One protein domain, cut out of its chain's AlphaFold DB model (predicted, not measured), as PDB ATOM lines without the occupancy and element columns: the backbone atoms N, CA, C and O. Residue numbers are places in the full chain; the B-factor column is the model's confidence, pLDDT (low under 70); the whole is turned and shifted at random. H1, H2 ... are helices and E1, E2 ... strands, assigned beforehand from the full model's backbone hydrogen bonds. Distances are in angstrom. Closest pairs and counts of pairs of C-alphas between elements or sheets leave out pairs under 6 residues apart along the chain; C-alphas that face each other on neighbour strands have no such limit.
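What this domain is: This is residues 14 to 50 and 100 to 184 of the 256 residues of an uncharacterized protein of Phycomyces blakesleeanus (strain ATCC 8743b / DSM 1359 / FGSC 10004 / NBRC 33097 / NRRL 1555) (UniProt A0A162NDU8). Little regular structure: a rounded, loop-rich body with short strand E1 in its middle, H1 and H2 toward one end and H3, H4 and H5 at the other. The printed part has 122 residues, of which the named elements, in the order H1 H2 E1 H3 H4 H5, hold only 40, and these 40 are mostly helix; the whole is compact, radius of gyration of the C-alphas 14.2 A, spanning 38 by 31 by 27 A.

Where its parts are: Find C-alpha 31 at (25.878, 20.306, -48.820); H1 runs to residue 39, 12.0 A. Next come H2, residues 110 to 118, 13.5 A; E1, 138 to 141; H3, 150 to 156; H4, 158 to 162; and H5, 165 to 170, ending at (39.487, 42.704, -35.550).

How they stand to each other: E1 pairs with no named strand, but residues 100 to 101 pair antiparallel with its 139 to 140, and 179 to 180 with its 138 to 139. H1 and H2 are apart; H2 and E1 only just, closest 8.1 A. H3 and H4 are close but not clearly touching, closest C-alphas Phe 154 and Ile 161, 7.0 A. H4 and H5 only just touch, only at the corner, with 3 pairs of C-alphas within 8 A, closest Leu 160 and Trp 168, 7.0 A. O i to N i+4 pairs are within hydrogen-bond range throughout H1, H3 and H4, 3 of 5 in H2, and 0 of 2 in H5, whose O i to N i+3 count is 0 of 3.

The domain as a whole: Residues 51 to 99 are not printed, an 18.0 A gap between C-alphas 50 and 100. The H2 to E1 link is long. Confidence is under 70 at 24 to 28, 121 to 123 and 163 to 170.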
ATOM      1  N   ILE A  14      33.692  26.485 -60.004       86.38
ATOM      2  CA  ILE A  14      33.720  27.935 -59.802       86.38
ATOM      3  C   ILE A  14      35.138  28.326 -59.409       86.38
ATOM      4  O   ILE A  14      35.777  27.632 -58.620       86.38
ATOM      5  N   ASP A  15      35.653  29.405 -59.994       86.00
ATOM      6  CA  ASP A  15      37.003  29.896 -59.719       86.00
ATOM      7  C   ASP A  15      38.088  28.801 -59.827       86.00
ATOM      8  O   ASP A  15      39.028  28.758 -59.040       86.00
ATOM      9  N   HIS A  16      37.936  27.888 -60.798       85.88
ATOM     10  CA  HIS A  16      38.773  26.693 -61.008       85.88
ATOM     11  C   HIS A  16      38.785  25.661 -59.859       85.88
ATOM     12  O   HIS A  16      39.530  24.683 -59.927       85.88
ATOM     13  N   GLY A  17      37.953  25.833 -58.833       87.62
ATOM     14  CA  GLY A  17      37.668  24.826 -57.814       87.62
ATOM     15  C   GLY A  17      36.329  24.122 -58.042       87.62
ATOM     16  O   GLY A  17      35.547  24.485 -58.921       87.62
ATOM     17  N   SER A  18      36.065  23.095 -57.239       89.94
ATOM     18  CA  SER A  18      34.821  22.323 -57.240       89.94
ATOM     19  C   SER A  18      33.792  22.914 -56.267       89.94
ATOM     20  O   SER A  18      34.144  23.496 -55.240       89.94
ATOM     21  N   LEU A  19      32.502  22.747 -56.567       89.25
ATOM     22  CA  LEU A  19      31.394  23.034 -55.639       89.25
ATOM     23  C   LEU A  19      31.100  21.876 -54.672       89.25
ATOM     24  O   LEU A  19      30.263  22.010 -53.779       89.25
ATOM     25  N   VAL A  20      31.753  20.735 -54.874       86.38
ATOM     26  CA  VAL A  20      31.573  19.504 -54.104       86.38
ATOM     27  C   VAL A  20      32.922  19.064 -53.543       86.38
ATOM     28  O   VAL A  20      33.946  19.190 -54.215       86.38
ATOM     29  N   SER A  21      32.904  18.542 -52.318       84.75
ATOM     30  CA  SER A  21      34.064  17.915 -51.678       84.75
ATOM     31  C   SER A  21      34.678  16.829 -52.567       84.75
ATOM     32  O   SER A  21      33.951  16.080 -53.222       84.75
ATOM     33  N   HIS A  22      36.007  16.705 -52.557       81.69
ATOM     34  CA  HIS A  22      36.689  15.602 -53.245       81.69
ATOM     35  C   HIS A  22      36.550  14.273 -52.493       81.69
ATOM     36  O   HIS A  22      36.754  13.208 -53.073       81.69
ATOM     37  N   ASN A  23      36.191  14.332 -51.209       71.31
ATOM     38  CA  ASN A  23      35.956  13.169 -50.366       71.31
ATOM     39  C   ASN A  23      34.466  12.804 -50.381       71.31
ATOM     40  O   ASN A  23      33.620  13.670 -50.154       71.31
ATOM     41  N   ALA A  24      34.159  11.519 -50.582       56.22
ATOM     42  CA  ALA A  24      32.804  10.977 -50.760       56.22
ATOM     43  C   ALA A  24      31.912  10.961 -49.496       56.22
ATOM     44  O   ALA A  24      30.825  10.394 -49.522       56.22
ATOM     45  N   HIS A  25      32.345  11.565 -48.386       57.00
ATOM     46  CA  HIS A  25      31.538  11.649 -47.165       57.00
ATOM     47  C   HIS A  25      30.591  12.853 -47.249       57.00
ATOM     48  O   HIS A  25      30.895  13.935 -46.752       57.00
ATOM     49  N   CYS A  26      29.462  12.668 -47.935       56.94
ATOM     50  CA  CYS A  26      28.473  13.715 -48.218       56.94
ATOM     51  C   CYS A  26      27.490  14.010 -47.070       56.94
ATOM     52  O   CYS A  26      26.723  14.962 -47.189       56.94
ATOM     53  N   ASP A  27      27.511  13.249 -45.970       59.50
ATOM     54  CA  ASP A  27      26.400  13.250 -44.997       59.50
ATOM     55  C   ASP A  27      26.642  14.098 -43.729       59.50
ATOM     56  O   ASP A  27      25.781  14.185 -42.858       59.50
ATOM     57  N   ILE A  28      27.807  14.742 -43.602       69.19
ATOM     58  CA  ILE A  28      28.257  15.344 -42.327       69.19
ATOM     59  C   ILE A  28      27.954  16.852 -42.239       69.19
ATOM     60  O   ILE A  28      27.782  17.406 -41.155       69.19
ATOM     61  N   TRP A  29      27.866  17.538 -43.376       80.94
ATOM     62  CA  TRP A  29      27.534  18.962 -43.465       80.94
ATOM     63  C   TRP A  29      26.360  19.160 -44.416       80.94
ATOM     64  O   TRP A  29      26.140  18.355 -45.321       80.94
ATOM     65  N   ASP A  30      25.612  20.254 -44.256       86.56
ATOM     66  CA  ASP A  30      24.563  20.576 -45.220       86.56
ATOM     67  C   ASP A  30      25.197  21.034 -46.540       86.56
ATOM     68  O   ASP A  30      25.565  22.199 -46.727       86.56
ATOM     69  N   VAL A  31      25.319  20.093 -47.479       87.31
ATOM     70  CA  VAL A  31      25.878  20.306 -48.820       87.31
ATOM     71  C   VAL A  31      25.205  21.487 -49.523       87.31
ATOM     72  O   VAL A  31      25.872  22.218 -50.259       87.31
ATOM     73  N   LYS A  32      23.908  21.730 -49.284       88.69
ATOM     74  CA  LYS A  32      23.190  22.868 -49.879       88.69
ATOM     75  C   LYS A  32      23.680  24.190 -49.303       88.69
ATOM     76  O   LYS A  32      23.965  25.103 -50.079       88.69
ATOM     77  N   SER A  33      23.815  24.287 -47.983       89.94
ATOM     78  CA  SER A  33      24.360  25.473 -47.317       89.94
ATOM     79  C   SER A  33      25.804  25.743 -47.725       89.94
ATOM     80  O   SER A  33      26.119  26.866 -48.114       89.94
ATOM     81  N   VAL A  34      26.660  24.717 -47.766       91.81
ATOM     82  CA  VAL A  34      28.053  24.854 -48.231       91.81
ATOM     83  C   VAL A  34      28.102  25.338 -49.680       91.81
ATOM     84  O   VAL A  34      28.758  26.338 -49.976       91.81
ATOM     85  N   LYS A  35      27.352  24.698 -50.585       92.00
ATOM     86  CA  LYS A  35      27.284  25.106 -51.994       92.00
ATOM     87  C   LYS A  35      26.791  26.545 -52.136       92.00
ATOM     88  O   LYS A  35      27.341  27.302 -52.931       92.00
ATOM     89  N   LYS A  36      25.779  26.941 -51.359       93.25
ATOM     90  CA  LYS A  36      25.254  28.311 -51.342       93.25
ATOM     91  C   LYS A  36      26.314  29.315 -50.894       93.25
ATOM     92  O   LYS A  36      26.447  30.350 -51.535       93.25
ATOM     93  N   LEU A  37      27.080  29.014 -49.846       94.50
ATOM     94  CA  LEU A  37      28.153  29.888 -49.361       94.50
ATOM     95  C   LEU A  37      29.270  30.062 -50.398       94.50
ATOM     96  O   LEU A  37      29.747  31.182 -50.585       94.50
ATOM     97  N   ILE A  38      29.639  28.992 -51.110       94.88
ATOM     98  CA  ILE A  38      30.633  29.060 -52.192       94.88
ATOM     99  C   ILE A  38      30.099  29.886 -53.369       94.88
ATOM    100  O   ILE A  38      30.779  30.793 -53.837       94.88
ATOM    101  N   LEU A  39      28.856  29.650 -53.804       94.00
ATOM    102  CA  LEU A  39      28.214  30.424 -54.879       94.00
ATOM    103  C   LEU A  39      28.008  31.905 -54.531       94.00
ATOM    104  O   LEU A  39      27.791  32.724 -55.418       94.00
ATOM    105  N   GLN A  40      28.029  32.256 -53.247       93.44
ATOM    106  CA  GLN A  40      27.986  33.639 -52.776       93.44
ATOM    107  C   GLN A  40      29.384  34.267 -52.646       93.44
ATOM    108  O   GLN A  40      29.479  35.450 -52.320       93.44
ATOM    109  N   GLY A  41      30.458  33.500 -52.857       93.75
ATOM    110  CA  GLY A  41      31.834  33.937 -52.628       93.75
ATOM    111  C   GLY A  41      32.165  34.174 -51.152       93.75
ATOM    112  O   GLY A  41      33.085  34.929 -50.856       93.75
ATOM    113  N   ARG A  42      31.404  33.579 -50.222       94.81
ATOM    114  CA  ARG A  42      31.639  33.677 -48.766       94.81
ATOM    115  C   ARG A  42      32.527  32.556 -48.232       94.81
ATOM    116  O   ARG A  42      33.140  32.709 -47.182       94.81
ATOM    117  N   LEU A  43      32.601  31.442 -48.955       95.75
ATOM    118  CA  LEU A  43      33.464  30.307 -48.651       95.75
ATOM    119  C   LEU A  43      34.262  29.942 -49.902       95.75
ATOM    120  O   LEU A  43      33.726  29.994 -51.009       95.75
ATOM    121  N   ALA A  44      35.527  29.569 -49.732       96.38
ATOM    122  CA  ALA A  44      36.370  29.171 -50.845       96.38
ATOM    123  C   ALA A  44      35.824  27.893 -51.506       96.38
ATOM    124  O   ALA A  44      35.369  26.979 -50.802       96.38
ATOM    125  N   PRO A  45      35.921  27.777 -52.838       95.38
ATOM    126  CA  PRO A  45      35.652  26.527 -53.534       95.38
ATOM    127  C   PRO A  45      36.542  25.390 -53.027       95.38
ATOM    128  O   PRO A  45      37.593  25.602 -52.415       95.38
ATOM    129  N   PHE A  46      36.154  24.156 -53.328       94.50
ATOM    130  CA  PHE A  46      37.005  22.999 -53.094       94.50
ATOM    131  C   PHE A  46      38.133  22.991 -54.127       94.50
ATOM    132  O   PHE A  46      37.988  22.476 -55.236       94.50
ATOM    133  N   TYR A  47      39.261  23.599 -53.774       92.56
ATOM    134  CA  TYR A  47      40.493  23.505 -54.551       92.56
ATOM    135  C   TYR A  47      41.143  22.135 -54.378       92.56
ATOM    136  O   TYR A  47      41.036  21.510 -53.322       92.56
ATOM    137  N   LYS A  48      41.838  21.666 -55.414       89.62
ATOM    138  CA  LYS A  48      42.610  20.429 -55.345       89.62
ATOM    139  C   LYS A  48      43.937  20.701 -54.631       89.62
ATOM    140  O   LYS A  48      44.713  21.532 -55.079       89.62
ATOM    141  N   GLY A  49      44.194  20.007 -53.527       88.00
ATOM    142  CA  GLY A  49      45.474  20.128 -52.826       88.00
ATOM    143  C   GLY A  49      46.610  19.455 -53.596       88.00
ATOM    144  O   GLY A  49      46.427  18.357 -54.128       88.00
ATOM    145  N   ASN A  50      47.779  20.094 -53.611       86.12
ATOM    146  CA  ASN A  50      49.014  19.554 -54.178       86.12
ATOM    147  C   ASN A  50      49.972  19.135 -53.055       86.12
ATOM    148  O   ASN A  50      50.071  19.813 -52.038       86.12
ATOM    149  N   THR A 100      40.762  31.781 -44.757       95.38
ATOM    150  CA  THR A 100      41.661  32.181 -43.669       95.38
ATOM    151  C   THR A 100      40.890  32.284 -42.360       95.38
ATOM    152  O   THR A 100      39.715  32.653 -42.343       95.38
ATOM    153  N   SER A 101      41.520  31.911 -41.249       94.50
ATOM    154  CA  SER A 101      40.914  31.981 -39.921       94.50
ATOM    155  C   SER A 101      40.623  33.421 -39.513       94.50
ATOM    156  O   SER A 101      41.515  34.263 -39.539       94.50
ATOM    157  N   ARG A 102      39.420  33.674 -38.993       92.38
ATOM    158  CA  ARG A 102      39.005  34.997 -38.500       92.38
ATOM    159  C   ARG A 102      39.945  35.584 -37.433       92.38
ATOM    160  O   ARG A 102      40.164  36.783 -37.430       92.38
ATOM    161  N   CYS A 103      40.456  34.766 -36.504       90.81
ATOM    162  CA  CYS A 103      41.227  35.268 -35.349       90.81
ATOM    163  C   CYS A 103      42.703  35.576 -35.636       90.81
ATOM    164  O   CYS A 103      43.296  36.450 -35.008       90.81
ATOM    165  N   CYS A 104      43.325  34.784 -36.507       91.75
ATOM    166  CA  CYS A 104      44.784  34.705 -36.626       91.75
ATOM    167  C   CYS A 104      45.260  34.586 -38.074       91.75
ATOM    168  O   CYS A 104      46.430  34.289 -38.304       91.75
ATOM    169  N   SER A 105      44.347  34.745 -39.036       92.12
ATOM    170  CA  SER A 105      44.631  34.765 -40.475       92.12
ATOM    171  C   SER A 105      45.333  33.520 -41.016       92.12
ATOM    172  O   SER A 105      45.884  33.545 -42.114       92.12
ATOM    173  N   LYS A 106      45.308  32.402 -40.281       94.50
ATOM    174  CA  LYS A 106      45.920  31.154 -40.739       94.50
ATOM    175  C   LYS A 106      45.119  30.552 -41.902       94.50
ATOM    176  O   LYS A 106      43.889  30.509 -41.820       94.50
ATOM    177  N   PRO A 107      45.780  30.104 -42.981       96.06
ATOM    178  CA  PRO A 107      45.106  29.487 -44.119       96.06
ATOM    179  C   PRO A 107      44.457  28.152 -43.730       96.06
ATOM    180  O   PRO A 107      44.985  27.418 -42.900       96.06
ATOM    181  N   ILE A 108      43.313  27.816 -44.328       97.06
ATOM    182  CA  ILE A 108      42.636  26.524 -44.150       97.06
ATOM    183  C   ILE A 108      41.833  26.152 -45.405       97.06
ATOM    184  O   ILE A 108      41.060  26.953 -45.940       97.06
ATOM    185  N   CYS A 109      41.991  24.922 -45.898       96.25
ATOM    186  CA  CYS A 109      41.195  24.451 -47.031       96.25
ATOM    187  C   CYS A 109      39.743  24.162 -46.613       96.25
ATOM    188  O   CYS A 109      39.449  23.898 -45.444       96.25
ATOM    189  N   THR A 110      38.816  24.211 -47.573       95.50
ATOM    190  CA  THR A 110      37.380  24.038 -47.303       95.50
ATOM    191  C   THR A 110      37.064  22.665 -46.702       95.50
ATOM    192  O   THR A 110      36.255  22.579 -45.786       95.50
ATOM    193  N   GLU A 111      37.758  21.602 -47.118       93.44
ATOM    194  CA  GLU A 111      37.608  20.262 -46.524       93.44
ATOM    195  C   GLU A 111      37.994  20.234 -45.045       93.44
ATOM    196  O   GLU A 111      37.205  19.784 -44.216       93.44
ATOM    197  N   CYS A 112      39.173  20.756 -44.698       93.75
ATOM    198  CA  CYS A 112      39.626  20.790 -43.308       93.75
ATOM    199  C   CYS A 112      38.703  21.650 -42.439       93.75
ATOM    200  O   CYS A 112      38.404  21.273 -41.309       93.75
ATOM    201  N   PHE A 113      38.211  22.775 -42.964       94.38
ATOM    202  CA  PHE A 113      37.238  23.610 -42.259       94.38
ATOM    203  C   PHE A 113      35.948  22.845 -41.935       94.38
ATOM    204  O   PHE A 113      35.492  22.873 -40.792       94.38
ATOM    205  N   LEU A 114      35.386  22.116 -42.904       91.44
ATOM    206  CA  LEU A 114      34.166  21.329 -42.699       91.44
ATOM    207  C   LEU A 114      34.395  20.138 -41.756       91.44
ATOM    208  O   LEU A 114      33.542  19.845 -40.923       91.44
ATOM    209  N   GLN A 115      35.561  19.494 -41.816       89.12
ATOM    210  CA  GLN A 115      35.920  18.383 -40.926       89.12
ATOM    211  C   GLN A 115      36.099  18.804 -39.459       89.12
ATOM    212  O   GLN A 115      35.870  17.992 -38.563       89.12
ATOM    213  N   LEU A 116      36.457  20.062 -39.176       87.25
ATOM    214  CA  LEU A 116      36.512  20.566 -37.795       87.25
ATOM    215  C   LEU A 116      35.140  20.534 -37.112       87.25
ATOM    216  O   LEU A 116      35.073  20.332 -35.902       87.25
ATOM    217  N   SER A 117      34.059  20.660 -37.883       77.06
ATOM    218  CA  SER A 117      32.686  20.503 -37.395       77.06
ATOM    219  C   SER A 117      32.413  19.126 -36.794       77.06
ATOM    220  O   SER A 117      31.688  19.004 -35.811       77.06
ATOM    221  N   GLN A 118      33.029  18.090 -37.368       73.81
ATOM    222  CA  GLN A 118      32.811  16.699 -36.986       73.81
ATOM    223  C   GLN A 118      33.499  16.335 -35.670       73.81
ATOM    224  O   GLN A 118      32.982  15.538 -34.897       73.81
ATOM    225  N   ARG A 119      34.679  16.905 -35.400       71.75
ATOM    226  CA  ARG A 119      35.493  16.561 -34.217       71.75
ATOM    227  C   ARG A 119      34.951  17.156 -32.914       71.75
ATOM    228  O   ARG A 119      35.621  17.099 -31.886       71.75
ATOM    229  N   GLN A 120      33.766  17.757 -32.947       70.75
ATOM    230  CA  GLN A 120      33.160  18.352 -31.773       70.75
ATOM    231  C   GLN A 120      32.654  17.261 -30.822       70.75
ATOM    232  O   GLN A 120      31.692  16.560 -31.109       70.75
ATOM    233  N   ILE A 121      33.306  17.158 -29.662       65.88
ATOM    234  CA  ILE A 121      33.002  16.164 -28.620       65.88
ATOM    235  C   ILE A 121      31.656  16.454 -27.929       65.88
ATOM    236  O   ILE A 121      30.999  15.538 -27.449       65.88
ATOM    237  N   SER A 122      31.230  17.721 -27.872       69.31
ATOM    238  CA  SER A 122      29.965  18.119 -27.242       69.31
ATOM    239  C   SER A 122      29.268  19.220 -28.041       69.31
ATOM    240  O   SER A 122      29.899  20.254 -28.278       69.31
ATOM    241  N   PRO A 123      27.978  19.071 -28.402       68.56
ATOM    242  CA  PRO A 123      27.220  20.046 -29.193       68.56
ATOM    243  C   PRO A 123      27.070  21.414 -28.505       68.56
ATOM    244  O   PRO A 123      26.792  22.407 -29.171       68.56
ATOM    245  N   LEU A 124      27.291  21.482 -27.188       70.50
ATOM    246  CA  LEU A 124      27.083  22.684 -26.375       70.50
ATOM    247  C   LEU A 124      28.295  23.623 -26.330       70.50
ATOM    248  O   LEU A 124      28.168  24.765 -25.889       70.50
ATOM    249  N   LEU A 125      29.473  23.165 -26.764       72.44
ATOM    250  CA  LEU A 125      30.702  23.957 -26.716       72.44
ATOM    251  C   LEU A 125      31.024  24.554 -28.092       72.44
ATOM    252  O   LEU A 125      31.073  23.815 -29.078       72.44
ATOM    253  N   PRO A 126      31.285  25.873 -28.185       77.38
ATOM    254  CA  PRO A 126      31.710  26.477 -29.436       77.38
ATOM    255  C   PRO A 126      33.086  25.936 -29.826       77.38
ATOM    256  O   PRO A 126      33.998  25.887 -29.000       77.38
ATOM    257  N   ILE A 127      33.262  25.582 -31.099       86.56
ATOM    258  CA  ILE A 127      34.564  25.129 -31.596       86.56
ATOM    259  C   ILE A 127      35.561  26.281 -31.475       86.56
ATOM    260  O   ILE A 127      35.322  27.385 -31.975       86.56
ATOM    261  N   ALA A 128      36.668  26.027 -30.783       90.75
ATOM    262  CA  ALA A 128      37.788  26.948 -30.699       90.75
ATOM    263  C   ALA A 128      38.682  26.824 -31.937       90.75
ATOM    264  O   ALA A 128      38.744  25.780 -32.587       90.75
ATOM    265  N   CYS A 129      39.384  27.902 -32.276       92.38
ATOM    266  CA  CYS A 129      40.348  27.886 -33.367       92.38
ATOM    267  C   CYS A 129      41.465  26.865 -33.086       92.38
ATOM    268  O   CYS A 129      42.096  26.965 -32.033       92.38
ATOM    269  N   PRO A 130      41.799  25.962 -34.028       93.44
ATOM    270  CA  PRO A 130      42.874  24.985 -33.833       93.44
ATOM    271  C   PRO A 130      44.274  25.621 -33.760       93.44
ATOM    272  O   PRO A 130      45.227  24.946 -33.394       93.44
ATOM    273  N   PHE A 131      44.407  26.903 -34.115       93.94
ATOM    274  CA  PHE A 131      45.689  27.611 -34.168       93.94
ATOM    275  C   PHE A 131      45.888  28.586 -33.005       93.94
ATOM    276  O   PHE A 131      46.979  28.686 -32.458       93.94
ATOM    277  N   CYS A 132      44.838  29.341 -32.665       93.12
ATOM    278  CA  CYS A 132      44.890  30.465 -31.721       93.12
ATOM    279  C   CYS A 132      44.042  30.217 -30.458       93.12
ATOM    280  O   CYS A 132      44.029  31.047 -29.556       93.12
ATOM    281  N   VAL A 133      43.269  29.122 -30.419       91.62
ATOM    282  CA  VAL A 133      42.364  28.733 -29.316       91.62
ATOM    283  C   VAL A 133      41.221  29.733 -29.038       91.62
ATOM    284  O   VAL A 133      40.420  29.541 -28.129       91.62
ATOM    285  N   GLN A 134      41.045  30.773 -29.860       89.81
ATOM    286  CA  GLN A 134      39.915  31.697 -29.721       89.81
ATOM    287  C   GLN A 134      38.572  30.971 -29.945       89.81
ATOM    288  O   GLN A 134      38.447  30.234 -30.930       89.81
ATOM    289  N   PRO A 135      37.554  31.189 -29.089       88.75
ATOM    290  CA  PRO A 135      36.241  30.566 -29.235       88.75
ATOM    291  C   PRO A 135      35.488  31.079 -30.467       88.75
ATOM    292  O   PRO A 135      35.801  32.135 -31.024       88.75
ATOM    293  N   LYS A 136      34.446  30.332 -30.853       88.12
ATOM    294  CA  LYS A 136      33.619  30.580 -32.046       88.12
ATOM    295  C   LYS A 136      34.485  30.727 -33.294       88.12
ATOM    296  O   LYS A 136      34.635  31.808 -33.875       88.12
ATOM    297  N   TYR A 137      35.098  29.614 -33.669       91.81
ATOM    298  CA  TYR A 137      35.929  29.532 -34.848       91.81
ATOM    299  C   TYR A 137      35.107  29.785 -36.114       91.81
ATOM    300  O   TYR A 137      34.037  29.209 -36.327       91.81
ATOM    301  N   GLY A 138      35.636  30.666 -36.953       93.44
ATOM    302  CA  GLY A 138      35.064  31.023 -38.237       93.44
ATOM    303  C   GLY A 138      36.168  31.402 -39.208       93.44
ATOM    304  O   GLY A 138      37.311  31.669 -38.810       93.44
ATOM    305  N   VAL A 139      35.818  31.409 -40.483       95.38
ATOM    306  CA  VAL A 139      36.730  31.706 -41.581       95.38
ATOM    307  C   VAL A 139      36.186  32.829 -42.448       95.38
ATOM    308  O   VAL A 139      34.982  33.076 -42.483       95.38
ATOM    309  N   ILE A 140      37.089  33.488 -43.160       95.00
ATOM    310  CA  ILE A 140      36.773  34.439 -44.217       95.00
ATOM    311  C   ILE A 140      37.447  33.994 -45.513       95.00
ATOM    312  O   ILE A 140      38.614  33.586 -45.523       95.00
ATOM    313  N   HIS A 141      36.699  34.054 -46.610       95.44
ATOM    314  CA  HIS A 141      37.222  33.821 -47.947       95.44
ATOM    315  C   HIS A 141      37.443  35.157 -48.646       95.44
ATOM    316  O   HIS A 141      36.527  35.969 -48.759       95.44
ATOM    317  N   ARG A 142      38.667  35.366 -49.134       93.50
ATOM    318  CA  ARG A 142      39.023  36.501 -49.982       93.50
ATOM    319  C   ARG A 142      39.140  36.005 -51.425       93.50
ATOM    320  O   ARG A 142      40.125  35.333 -51.744       93.50
ATOM    321  N   PRO A 143      38.175  36.335 -52.298       92.50
ATOM    322  CA  PRO A 143      38.228  35.927 -53.694       92.50
ATOM    323  C   PRO A 143      39.443  36.531 -54.404       92.50
ATOM    324  O   PRO A 143      39.874  37.645 -54.097       92.50
ATOM    325  N   ALA A 144      39.987  35.815 -55.388       90.12
ATOM    326  CA  ALA A 144      41.055  36.345 -56.231       90.12
ATOM    327  C   ALA A 144      40.537  37.467 -57.150       90.12
ATOM    328  O   ALA A 144      39.357  37.496 -57.481       90.12
ATOM    329  N   LYS A 145      41.418  38.362 -57.624       90.25
ATOM    330  CA  LYS A 145      41.039  39.559 -58.416       90.25
ATOM    331  C   LYS A 145      40.184  39.274 -59.657       90.25
ATOM    332  O   LYS A 145      39.387  40.115 -60.057       90.25
ATOM    333  N   TRP A 146      40.378  38.112 -60.269       87.88
ATOM    334  CA  TRP A 146      39.679  37.673 -61.479       87.88
ATOM    335  C   TRP A 146      38.378  36.901 -61.175       87.88
ATOM    336  O   TRP A 146      37.623  36.623 -62.102       87.88
ATOM    337  N   SER A 147      38.096  36.573 -59.907       90.56
ATOM    338  CA  SER A 147      36.829  35.957 -59.493       90.56
ATOM    339  C   SER A 147      35.668  36.926 -59.708       90.56
ATOM    340  O   SER A 147      35.771  38.125 -59.424       90.56
ATOM    341  N   ILE A 148      34.514  36.390 -60.106       91.62
ATOM    342  CA  ILE A 148      33.264  37.156 -60.233       91.62
ATOM    343  C   ILE A 148      32.835  37.807 -58.907       91.62
ATOM    344  O   ILE A 148      32.152  38.832 -58.903       91.62
ATOM    345  N   HIS A 149      33.257  37.250 -57.769       94.12
ATOM    346  CA  HIS A 149      32.890  37.747 -56.446       94.12
ATOM    347  C   HIS A 149      33.776  38.900 -55.970       94.12
ATOM    348  O   HIS A 149      33.369  39.634 -55.063       94.12
ATOM    349  N   TYR A 150      34.937  39.109 -56.601       92.88
ATOM    350  CA  TYR A 150      35.959  40.050 -56.143       92.88
ATOM    351  C   TYR A 150      35.431  41.472 -55.980       92.88
ATOM    352  O   TYR A 150      35.592  42.062 -54.918       92.88
ATOM    353  N   GLN A 151      34.747  42.021 -56.991       93.00
ATOM    354  CA  GLN A 151      34.241  43.396 -56.911       93.00
ATOM    355  C   GLN A 151      33.215  43.570 -55.787       93.00
ATOM    356  O   GLN A 151      33.202  44.598 -55.110       93.00
ATOM    357  N   SER A 152      32.351  42.571 -55.580       92.62
ATOM    358  CA  SER A 152      31.343  42.624 -54.521       92.62
ATOM    359  C   SER A 152      31.992  42.571 -53.136       92.62
ATOM    360  O   SER A 152      31.590  43.323 -52.251       92.62
ATOM    361  N   PHE A 153      33.016  41.730 -52.973       92.50
ATOM    362  CA  PHE A 153      33.787  41.612 -51.744       92.50
ATOM    363  C   PHE A 153      34.593  42.892 -51.487       92.50
ATOM    364  O   PHE A 153      34.491  43.457 -50.408       92.50
ATOM    365  N   PHE A 154      35.283  43.430 -52.499       92.12
ATOM    366  CA  PHE A 154      36.053  44.675 -52.407       92.12
ATOM    367  C   PHE A 154      35.203  45.856 -51.932       92.12
ATOM    368  O   PHE A 154      35.636  46.616 -51.074       92.12
ATOM    369  N   LYS A 155      33.971  45.991 -52.436       92.38
ATOM    370  CA  LYS A 155      33.050  47.051 -51.995       92.38
ATOM    371  C   LYS A 155      32.668  46.939 -50.519       92.38
ATOM    372  O   LYS A 155      32.457  47.962 -49.883       92.38
ATOM    373  N   ARG A 156      32.550  45.717 -49.993       90.19
ATOM    374  CA  ARG A 156      32.214  45.483 -48.581       90.19
ATOM    375  C   ARG A 156      33.442  45.540 -47.675       90.19
ATOM    376  O   ARG A 156      33.298  45.940 -46.529       90.19
ATOM    377  N   ARG A 157      34.612  45.129 -48.183       88.81
ATOM    378  CA  ARG A 157      35.825  44.803 -47.413       88.81
ATOM    379  C   ARG A 157      37.111  45.356 -48.012       88.81
ATOM    380  O   ARG A 157      38.112  44.649 -48.153       88.81
ATOM    381  N   ALA A 158      37.085  46.631 -48.390       87.88
ATOM    382  CA  ALA A 158      38.275  47.327 -48.873       87.88
ATOM    383  C   ALA A 158      39.400  47.336 -47.818       87.88
ATOM    384  O   ALA A 158      40.572  47.230 -48.177       87.88
ATOM    385  N   ASP A 159      39.037  47.361 -46.531       85.25
ATOM    386  CA  ASP A 159      39.930  47.256 -45.372       85.25
ATOM    387  C   ASP A 159      40.771  45.972 -45.384       85.25
ATOM    388  O   ASP A 159      41.966  46.022 -45.118       85.25
ATOM    389  N   LEU A 160      40.191  44.835 -45.775       82.56
ATOM    390  CA  LEU A 160      40.907  43.554 -45.838       82.56
ATOM    391  C   LEU A 160      41.747  43.374 -47.104       82.56
ATOM    392  O   LEU A 160      42.548  42.450 -47.204       82.56
ATOM    393  N   ILE A 161      41.558  44.213 -48.116       82.62
ATOM    394  CA  ILE A 161      42.341  44.130 -49.355       82.62
ATOM    395  C   ILE A 161      43.504  45.117 -49.320       82.62
ATOM    396  O   ILE A 161      44.567  44.819 -49.859       82.62
ATOM    397  N   GLN A 162      43.293  46.279 -48.704       78.50
ATOM    398  CA  GLN A 162      44.263  47.371 -48.642       78.50
ATOM    399  C   GLN A 162      44.962  47.485 -47.279       78.50
ATOM    400  O   GLN A 162      45.958  48.196 -47.177       78.50
ATOM    401  N   GLY A 163      44.454  46.822 -46.237       65.12
ATOM    402  CA  GLY A 163      44.984  46.904 -44.878       65.12
ATOM    403  C   GLY A 163      46.241  46.066 -44.641       65.12
ATOM    404  O   GLY A 163      46.501  45.072 -45.322       65.12
ATOM    405  N   SER A 164      47.014  46.465 -43.628       63.12
ATOM    406  CA  SER A 164      48.157  45.704 -43.117       63.12
ATOM    407  C   SER A 164      47.707  44.434 -42.386       63.12
ATOM    408  O   SER A 164      46.549  44.326 -41.971       63.12
ATOM    409  N   GLU A 165      48.630  43.487 -42.187       58.62
ATOM    410  CA  GLU A 165      48.415  42.201 -41.493       58.62
ATOM    411  C   GLU A 165      47.810  42.350 -40.073       58.62
ATOM    412  O   GLU A 165      47.118  41.461 -39.581       58.62
ATOM    413  N   GLU A 166      47.931  43.529 -39.461       58.09
ATOM    414  CA  GLU A 166      47.349  43.862 -38.154       58.09
ATOM    415  C   GLU A 166      45.838  44.165 -38.192       58.09
ATOM    416  O   GLU A 166      45.138  44.045 -37.182       58.09
ATOM    417  N   THR A 167      45.296  44.538 -39.357       59.28
ATOM    418  CA  THR A 167      43.860  44.845 -39.544       59.28
ATOM    419  C   THR A 167      42.993  43.598 -39.328       59.28
ATOM    420  O   THR A 167      41.839  43.678 -38.905       59.28
ATOM    421  N   TRP A 168      43.582  42.422 -39.540       56.09
ATOM    422  CA  TRP A 168      42.906  41.131 -39.565       56.09
ATOM    423  C   TRP A 168      42.519  40.610 -38.175       56.09
ATOM    424  O   TRP A 168      41.613  39.791 -38.060       56.09
ATOM    425  N   HIS A 169      43.121  41.136 -37.102       57.97
ATOM    426  CA  HIS A 169      42.818  40.732 -35.723       57.97
ATOM    427  C   HIS A 169      41.474  41.258 -35.183       57.97
ATOM    428  O   HIS A 169      41.137  41.015 -34.025       57.97
ATOM    429  N   ARG A 170      40.689  41.977 -35.996       62.72
ATOM    430  CA  ARG A 170      39.487  42.704 -35.550       62.72
ATOM    431  C   ARG A 170      38.191  42.330 -36.256       62.72
ATOM    432  O   ARG A 170      37.226  43.086 -36.189       62.72
ATOM    433  N   LEU A 171      38.110  41.157 -36.884       79.12
ATOM    434  CA  LEU A 171      36.816  40.708 -37.394       79.12
ATOM    435  C   LEU A 171      35.924  40.279 -36.233       79.12
ATOM    436  O   LEU A 171      36.208  39.296 -35.542       79.12
ATOM    437  N   GLY A 172      34.870  41.061 -36.007       79.56
ATOM    438  CA  GLY A 172      33.892  40.837 -34.955       79.56
ATOM    439  C   GLY A 172      33.139  39.520 -35.126       79.56
ATOM    440  O   GLY A 172      33.189  38.862 -36.164       79.56
ATOM    441  N   MET A 173      32.433  39.117 -34.074       82.06
ATOM    442  CA  MET A 173      31.601  37.912 -34.106       82.06
ATOM    443  C   MET A 173      30.343  38.103 -34.962       82.06
ATOM    444  O   MET A 173      29.841  37.132 -35.517       82.06
ATOM    445  N   ASP A 174      29.888  39.347 -35.109       84.06
ATOM    446  CA  ASP A 174      28.688  39.722 -35.868       84.06
ATOM    447  C   ASP A 174      28.995  40.088 -37.330       84.06
ATOM    448  O   ASP A 174      28.172  40.669 -38.036       84.06
ATOM    449  N   ASP A 175      30.205  39.776 -37.791       88.12
ATOM    450  CA  ASP A 175      30.655  40.100 -39.134       88.12
ATOM    451  C   ASP A 175      29.946  39.221 -40.191       88.12
ATOM    452  O   ASP A 175      30.035  37.989 -40.134       88.12
ATOM    453  N   PRO A 176      29.256  39.819 -41.184       88.19
ATOM    454  CA  PRO A 176      28.443  39.078 -42.141       88.19
ATOM    455  C   PRO A 176      29.256  38.297 -43.180       88.19
ATOM    456  O   PRO A 176      28.709  37.385 -43.798       88.19
ATOM    457  N   ASP A 177      30.534  38.610 -43.413       90.94
ATOM    458  CA  ASP A 177      31.370  37.843 -44.350       90.94
ATOM    459  C   ASP A 177      32.093  36.680 -43.648       90.94
ATOM    460  O   ASP A 177      32.640  35.809 -44.325       90.94
ATOM    461  N   VAL A 178      32.039  36.604 -42.312       93.25
ATOM    462  CA  VAL A 178      32.554  35.456 -41.560       93.25
ATOM    463  C   VAL A 178      31.588  34.280 -41.670       93.25
ATOM    464  O   VAL A 178      30.385  34.386 -41.414       93.25
ATOM    465  N   VAL A 179      32.143  33.121 -42.012       94.06
ATOM    466  CA  VAL A 179      31.445  31.837 -42.011       94.06
ATOM    467  C   VAL A 179      31.874  31.048 -40.780       94.06
ATOM    468  O   VAL A 179      33.035  30.663 -40.642       94.06
ATOM    469  N   PHE A 180      30.929  30.803 -39.877       92.38
ATOM    470  CA  PHE A 180      31.141  29.975 -38.688       92.38
ATOM    471  C   PHE A 180      30.802  28.513 -38.967       92.38
ATOM    472  O   PHE A 180      29.972  28.212 -39.826       92.38
ATOM    473  N   ILE A 181      31.400  27.604 -38.194       87.69
ATOM    474  CA  ILE A 181      31.137  26.165 -38.335       87.69
ATOM    475  C   ILE A 181      29.651  25.822 -38.118       87.69
ATOM    476  O   ILE A 181      29.105  24.968 -38.814       87.69
ATOM    477  N   ASP A 182      28.960  26.518 -37.219       81.56
ATOM    478  CA  ASP A 182      27.549  26.229 -36.936       81.56
ATOM    479  C   ASP A 182      26.622  26.512 -38.134       81.56
ATOM    480  O   ASP A 182      25.545  25.933 -38.223       81.56
ATOM    481  N   GLN A 183      27.049  27.345 -39.093       83.50
ATOM    482  CA  GLN A 183      26.280  27.653 -40.309       83.50
ATOM    483  C   GLN A 183      26.340  26.541 -41.367       83.50
ATOM    484  O   GLN A 183      25.543  26.550 -42.303       83.50
ATOM    485  N   VAL A 184      27.303  25.622 -41.263       84.38
ATOM    486  CA  VAL A 184      27.527  24.548 -42.247       84.38
ATOM    487  C   VAL A 184      27.118  23.167 -41.733       84.38
ATOM    488  O   VAL A 184      27.098  22.210 -42.507       84.38
TER     489      VAL A 184